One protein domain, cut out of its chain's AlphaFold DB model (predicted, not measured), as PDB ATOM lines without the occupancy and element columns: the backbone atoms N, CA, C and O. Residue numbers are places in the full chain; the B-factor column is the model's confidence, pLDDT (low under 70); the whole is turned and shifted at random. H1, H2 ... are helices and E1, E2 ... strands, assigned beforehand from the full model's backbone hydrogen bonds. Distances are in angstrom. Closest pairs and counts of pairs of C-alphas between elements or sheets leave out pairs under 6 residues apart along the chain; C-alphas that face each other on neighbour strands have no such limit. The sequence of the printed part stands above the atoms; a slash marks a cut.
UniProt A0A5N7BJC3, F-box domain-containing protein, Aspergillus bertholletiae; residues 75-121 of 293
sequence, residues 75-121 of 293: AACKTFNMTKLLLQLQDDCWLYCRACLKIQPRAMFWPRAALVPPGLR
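This is residues 75 to 121 of the 293 residues of the protein "F-box domain-containing protein" of Aspergillus bertholletiae (UniProt A0A5N7BJC3). With little regular structure, this is a small two-strand hairpin, E1 and E2, with one short helix, H1, near it, and a long unnamed stretch, residues 106 to 121, that loops back past the E1 side. The 47 printed residues run H1, E1, E2; the class is mixed, with 16 residues in named elements. The strands are antiparallel. The whole is compact, radius of gyration of the C-alphas 10.6 A, yet elongated, spanning 32 by 17 by 15 A.

H1, residues 81 to 88, has every O i to N i+4 pair within hydrogen-bond range. Its closest C-alphas to E1, residues 94 to 97, are those of Leu 87 and Tyr 96, 6.4 A. Those to E2, residues 102 to 105, are Leu 86 and Ile 103, 6.4 A. The E1 and E2 hairpin has N 95 and O 104 at 2.9 A.

H1 begins at C-alpha 81 (1.250, -11.180, -9.051) and is 10.9 A long. E1 measures 9.6 A. E2 measures 9.9 A and ends at C-alpha 105 (3.273, 10.143, -9.723).

The farthest C-alphas, Ala 75 and Pro 111, are 32.6 A apart. The printed part has no cut. Both links are tight. Residues 75 to 82 have pLDDT under 70.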
ATOM      1  N   ALA A  75     -11.844  -9.283 -15.504       45.84
ATOM      2  CA  ALA A  75     -12.097 -10.728 -15.472       45.84
ATOM      3  C   ALA A  75     -10.842 -11.578 -15.149       45.84
ATOM      4  O   ALA A  75     -10.925 -12.531 -14.374       45.84
ATOM      5  N   ALA A  76      -9.673 -11.207 -15.679       41.88
ATOM      6  CA  ALA A  76      -8.372 -11.834 -15.431       41.88
ATOM      7  C   ALA A  76      -7.562 -11.197 -14.274       41.88
ATOM      8  O   ALA A  76      -6.538 -11.746 -13.865       41.88
ATOM      9  N   CYS A  77      -8.001 -10.067 -13.698       41.97
ATOM     10  CA  CYS A  77      -7.299  -9.319 -12.633       41.97
ATOM     11  C   CYS A  77      -7.192 -10.071 -11.300       41.97
ATOM     12  O   CYS A  77      -6.647  -9.542 -10.332       41.97
ATOM     13  N   LYS A  78      -7.657 -11.317 -11.242       46.00
ATOM     14  CA  LYS A  78      -7.581 -12.176 -10.059       46.00
ATOM     15  C   LYS A  78      -6.181 -12.745  -9.811       46.00
ATOM     16  O   LYS A  78      -5.928 -13.308  -8.750       46.00
ATOM     17  N   THR A  79      -5.222 -12.560 -10.722       46.91
ATOM     18  CA  THR A  79      -3.838 -12.994 -10.482       46.91
ATOM     19  C   THR A  79      -3.047 -11.965  -9.667       46.91
ATOM     20  O   THR A  79      -2.477 -11.013 -10.202       46.91
ATOM     21  N   PHE A  80      -2.952 -12.237  -8.363       51.47
ATOM     22  CA  PHE A  80      -2.186 -11.586  -7.281       51.47
ATOM     23  C   PHE A  80      -0.733 -11.128  -7.577       51.47
ATOM     24  O   PHE A  80      -0.099 -10.498  -6.725       51.47
ATOM     25  N   ASN A  81      -0.163 -11.429  -8.746       59.50
ATOM     26  CA  ASN A  81       1.250 -11.180  -9.051       59.50
ATOM     27  C   ASN A  81       1.537  -9.753  -9.539       59.50
ATOM     28  O   ASN A  81       2.579  -9.197  -9.187       59.50
ATOM     29  N   MET A  82       0.614  -9.124 -10.279       67.88
ATOM     30  CA  MET A  82       0.835  -7.763 -10.783       67.88
ATOM     31  C   MET A  82       0.840  -6.723  -9.664       67.88
ATOM     32  O   MET A  82       1.695  -5.840  -9.649       67.88
ATOM     33  N   THR A  83      -0.046  -6.858  -8.676       72.81
ATOM     34  CA  THR A  83      -0.051  -5.972  -7.507       72.81
ATOM     35  C   THR A  83       1.283  -6.042  -6.769       72.81
ATOM     36  O   THR A  83       1.867  -5.000  -6.500       72.81
ATOM     37  N   LYS A  84       1.829  -7.242  -6.519       77.50
ATOM     38  CA  LYS A  84       3.133  -7.402  -5.850       77.50
ATOM     39  C   LYS A  84       4.263  -6.690  -6.599       77.50
ATOM     40  O   LYS A  84       5.021  -5.955  -5.972       77.50
ATOM     41  N   LEU A  85       4.335  -6.845  -7.922       80.44
ATOM     42  CA  LEU A  85       5.319  -6.138  -8.748       80.44
ATOM     43  C   LEU A  85       5.156  -4.612  -8.649       80.44
ATOM     44  O   LEU A  85       6.130  -3.889  -8.460       80.44
ATOM     45  N   LEU A  86       3.926  -4.104  -8.744       82.00
ATOM     46  CA  LEU A  86       3.673  -2.663  -8.654       82.00
ATOM     47  C   LEU A  86       4.005  -2.104  -7.268       82.00
ATOM     48  O   LEU A  86       4.440  -0.961  -7.165       82.00
ATOM     49  N   LEU A  87       3.823  -2.894  -6.206       84.56
ATOM     50  CA  LEU A  87       4.262  -2.527  -4.863       84.56
ATOM     51  C   LEU A  87       5.793  -2.447  -4.771       84.56
ATOM     52  O   LEU A  87       6.296  -1.486  -4.199       84.56
ATOM     53  N   GLN A  88       6.523  -3.394  -5.372       84.19
ATOM     54  CA  GLN A  88       7.996  -3.392  -5.407       84.19
ATOM     55  C   GLN A  88       8.582  -2.218  -6.200       84.19
ATOM     56  O   GLN A  88       9.678  -1.755  -5.909       84.19
ATOM     57  N   LEU A  89       7.855  -1.737  -7.206       84.06
ATOM     58  CA  LEU A  89       8.261  -0.616  -8.048       84.06
ATOM     59  C   LEU A  89       7.914   0.760  -7.450       84.06
ATOM     60  O   LEU A  89       8.124   1.766  -8.131       84.06
ATOM     61  N   GLN A  90       7.355   0.844  -6.241       85.75
ATOM     62  CA  GLN A  90       7.116   2.134  -5.586       85.75
ATOM     63  C   GLN A  90       8.411   2.773  -5.092       85.75
ATOM     64  O   GLN A  90       9.350   2.086  -4.703       85.75
ATOM     65  N   ASP A  91       8.425   4.100  -5.075       83.62
ATOM     66  CA  ASP A  91       9.501   4.914  -4.516       83.62
ATOM     67  C   ASP A  91       8.943   6.269  -4.032       83.62
ATOM     68  O   ASP A  91       7.730   6.497  -4.022       83.62
ATOM     69  N   ASP A  92       9.823   7.187  -3.628       83.19
ATOM     70  CA  ASP A  92       9.435   8.500  -3.101       83.19
ATOM     71  C   ASP A  92       8.693   9.392  -4.108       83.19
ATOM     72  O   ASP A  92       7.990  10.329  -3.706       83.19
ATOM     73  N   CYS A  93       8.838   9.108  -5.403       81.94
ATOM     74  CA  CYS A  93       8.236   9.850  -6.504       81.94
ATOM     75  C   CYS A  93       6.998   9.151  -7.082       81.94
ATOM     76  O   CYS A  93       6.176   9.811  -7.724       81.94
ATOM     77  N   TRP A  94       6.846   7.848  -6.852       84.69
ATOM     78  CA  TRP A  94       5.888   6.992  -7.539       84.69
ATOM     79  C   TRP A  94       5.165   6.056  -6.561       84.69
ATOM     80  O   TRP A  94       5.772   5.193  -5.932       84.69
ATOM     81  N   LEU A  95       3.839   6.180  -6.466       87.00
ATOM     82  CA  LEU A  95       3.005   5.429  -5.518       87.00
ATOM     83  C   LEU A  95       1.973   4.557  -6.241       87.00
ATOM     84  O   LEU A  95       1.378   4.979  -7.227       87.00
ATOM     85  N   TYR A  96       1.709   3.352  -5.731       86.94
ATOM     86  CA  TYR A  96       0.613   2.508  -6.228       86.94
ATOM     87  C   TYR A  96      -0.748   3.114  -5.876       86.94
ATOM     88  O   TYR A  96      -0.978   3.511  -4.735       86.94
ATOM     89  N   CYS A  97      -1.650   3.141  -6.848       82.75
ATOM     90  CA  CYS A  97      -3.051   3.495  -6.702       82.75
ATOM     91  C   CYS A  97      -3.898   2.232  -6.865       82.75
ATOM     92  O   CYS A  97      -3.877   1.612  -7.930       82.75
ATOM     93  N   ARG A  98      -4.686   1.888  -5.841       82.06
ATOM     94  CA  ARG A  98      -5.624   0.761  -5.872       82.06
ATOM     95  C   ARG A  98      -6.710   0.949  -6.927       82.06
ATOM     96  O   ARG A  98      -6.949   0.027  -7.693       82.06
ATOM     97  N   ALA A  99      -7.340   2.121  -6.996       74.31
ATOM     98  CA  ALA A  99      -8.440   2.364  -7.936       74.31
ATOM     99  C   ALA A  99      -7.995   2.246  -9.406       74.31
ATOM    100  O   ALA A  99      -8.689   1.655 -10.232       74.31
ATOM    101  N   CYS A 100      -6.803   2.759  -9.722       74.56
ATOM    102  CA  CYS A 100      -6.228   2.667 -11.062       74.56
ATOM    103  C   CYS A 100      -5.505   1.342 -11.327       74.56
ATOM    104  O   CYS A 100      -5.122   1.112 -12.470       74.56
ATOM    105  N   LEU A 101      -5.208   0.554 -10.287       76.81
ATOM    106  CA  LEU A 101      -4.285  -0.589 -10.293       76.81
ATOM    107  C   LEU A 101      -2.895  -0.275 -10.897       76.81
ATOM    108  O   LEU A 101      -2.205  -1.175 -11.360       76.81
ATOM    109  N   LYS A 102      -2.464   0.998 -10.909       76.56
ATOM    110  CA  LYS A 102      -1.199   1.495 -11.503       76.56
ATOM    111  C   LYS A 102      -0.345   2.185 -10.451       76.56
ATOM    112  O   LYS A 102      -0.868   2.703  -9.471       76.56
ATOM    113  N   ILE A 103       0.951   2.299 -10.712       80.19
ATOM    114  CA  ILE A 103       1.774   3.323 -10.061       80.19
ATOM    115  C   ILE A 103       1.504   4.673 -10.731       80.19
ATOM    116  O   ILE A 103       1.401   4.769 -11.952       80.19
ATOM    117  N   GLN A 104       1.342   5.704  -9.921       82.00
ATOM    118  CA  GLN A 104       1.059   7.066 -10.338       82.00
ATOM    119  C   GLN A 104       2.117   7.992  -9.722       82.00
ATOM    120  O   GLN A 104       2.655   7.670  -8.653       82.00
ATOM    121  N   PRO A 105       2.422   9.140 -10.348       83.31
ATOM    122  CA  PRO A 105       3.273  10.143  -9.723       83.31
ATOM    123  C   PRO A 105       2.701  10.544  -8.363       83.31
ATOM    124  O   PRO A 105       1.489  10.710  -8.224       83.31
ATOM    125  N   ARG A 106       3.555  10.759  -7.360       84.62
ATOM    126  CA  ARG A 106       3.136  11.154  -6.006       84.62
ATOM    127  C   ARG A 106       2.292  12.432  -5.988       84.62
ATOM    128  O   ARG A 106       1.406  12.553  -5.152       84.62
ATOM    129  N   ALA A 107       2.521  13.336  -6.941       84.44
ATOM    130  CA  ALA A 107       1.728  14.553  -7.135       84.44
ATOM    131  C   ALA A 107       0.242  14.284  -7.455       84.44
ATOM    132  O   ALA A 107      -0.588  15.162  -7.261       84.44
ATOM    133  N   MET A 108      -0.101  13.075  -7.910       83.69
ATOM    134  CA  MET A 108      -1.480  12.657  -8.186       83.69
ATOM    135  C   MET A 108      -2.216  12.149  -6.938       83.69
ATOM    136  O   MET A 108      -3.321  11.625  -7.057       83.69
ATOM    137  N   PHE A 109      -1.621  12.243  -5.749       88.44
ATOM    138  CA  PHE A 109      -2.228  11.792  -4.499       88.44
ATOM    139  C   PHE A 109      -2.364  12.939  -3.505       88.44
ATOM    140  O   PHE A 109      -1.598  13.902  -3.530       88.44
ATOM    141  N   TRP A 110      -3.307  12.792  -2.575       85.62
ATOM    142  CA  TRP A 110      -3.430  13.697  -1.440       85.62
ATOM    143  C   TRP A 110      -2.133  13.749  -0.616       85.62
ATOM    144  O   TRP A 110      -1.418  12.738  -0.513       85.62
ATOM    145  N   PRO A 111      -1.822  14.894   0.024       85.94
ATOM    146  CA  PRO A 111      -0.725  14.968   0.978       85.94
ATOM    147  C   PRO A 111      -0.828  13.826   1.995       85.94
ATOM    148  O   PRO A 111      -1.911  13.520   2.483       85.94
ATOM    149  N   ARG A 112       0.306  13.191   2.316       85.62
ATOM    150  CA  ARG A 112       0.405  12.027   3.225       85.62
ATOM    151  C   ARG A 112      -0.164  10.702   2.700       85.62
ATOM    152  O   ARG A 112      -0.126   9.724   3.439       85.62
ATOM    153  N   ALA A 113      -0.561  10.594   1.431       84.62
ATOM    154  CA  ALA A 113      -0.995   9.314   0.859       84.62
ATOM    155  C   ALA A 113       0.044   8.181   0.992       84.62
ATOM    156  O   ALA A 113      -0.330   7.016   1.079       84.62
ATOM    157  N   ALA A 114       1.340   8.504   1.065       82.88
ATOM    158  CA  ALA A 114       2.399   7.525   1.325       82.88
ATOM    159  C   ALA A 114       2.258   6.815   2.690       82.88
ATOM    160  O   ALA A 114       2.661   5.662   2.804       82.88
ATOM    161  N   LEU A 115       1.644   7.466   3.689       87.25
ATOM    162  CA  LEU A 115       1.360   6.882   5.008       87.25
ATOM    163  C   LEU A 115       0.145   5.945   4.986       87.25
ATOM    164  O   LEU A 115      -0.025   5.127   5.884       87.25
ATOM    165  N   VAL A 116      -0.709   6.062   3.966       88.00
ATOM    166  CA  VAL A 116      -1.870   5.188   3.794       88.00
ATOM    167  C   VAL A 116      -1.390   3.830   3.268       88.00
ATOM    168  O   VAL A 116      -0.593   3.801   2.314       88.00
ATOM    169  N   PRO A 117      -1.878   2.705   3.835       87.75
ATOM    170  CA  PRO A 117      -1.567   1.373   3.337       87.75
ATOM    171  C   PRO A 117      -1.859   1.253   1.834       87.75
ATOM    172  O   PRO A 117      -2.890   1.750   1.375       87.75
ATOM    173  N   PRO A 118      -1.019   0.556   1.044       84.31
ATOM    174  CA  PRO A 118      -1.211   0.466  -0.405       84.31
ATOM    175  C   PRO A 118      -2.582  -0.081  -0.830       84.31
ATOM    176  O   PRO A 118      -3.112   0.319  -1.863       84.31
ATOM    177  N   GLY A 119      -3.185  -0.955  -0.016       80.75
ATOM    178  CA  GLY A 119      -4.524  -1.503  -0.244       80.75
ATOM    179  C   GLY A 119      -5.676  -0.510  -0.047       80.75
ATOM    180  O   GLY A 119      -6.815  -0.846  -0.346       80.75
ATOM    181  N   LEU A 120      -5.418   0.704   0.440       82.69
ATOM    182  CA  LEU A 120      -6.422   1.758   0.635       82.69
ATOM    183  C   LEU A 120      -6.061   3.053  -0.101       82.69
ATOM    184  O   LEU A 120      -6.780   4.042  -0.012       82.69
ATOM    185  N   ARG A 121      -4.927   3.074  -0.808       87.19
ATOM    186  CA  ARG A 121      -4.408   4.290  -1.425       87.19
ATOM    187  C   ARG A 121      -5.042   4.525  -2.790       87.19
ATOM    188  O   ARG A 121      -4.952   3.677  -3.677       87.19
TER     189      ARG A 121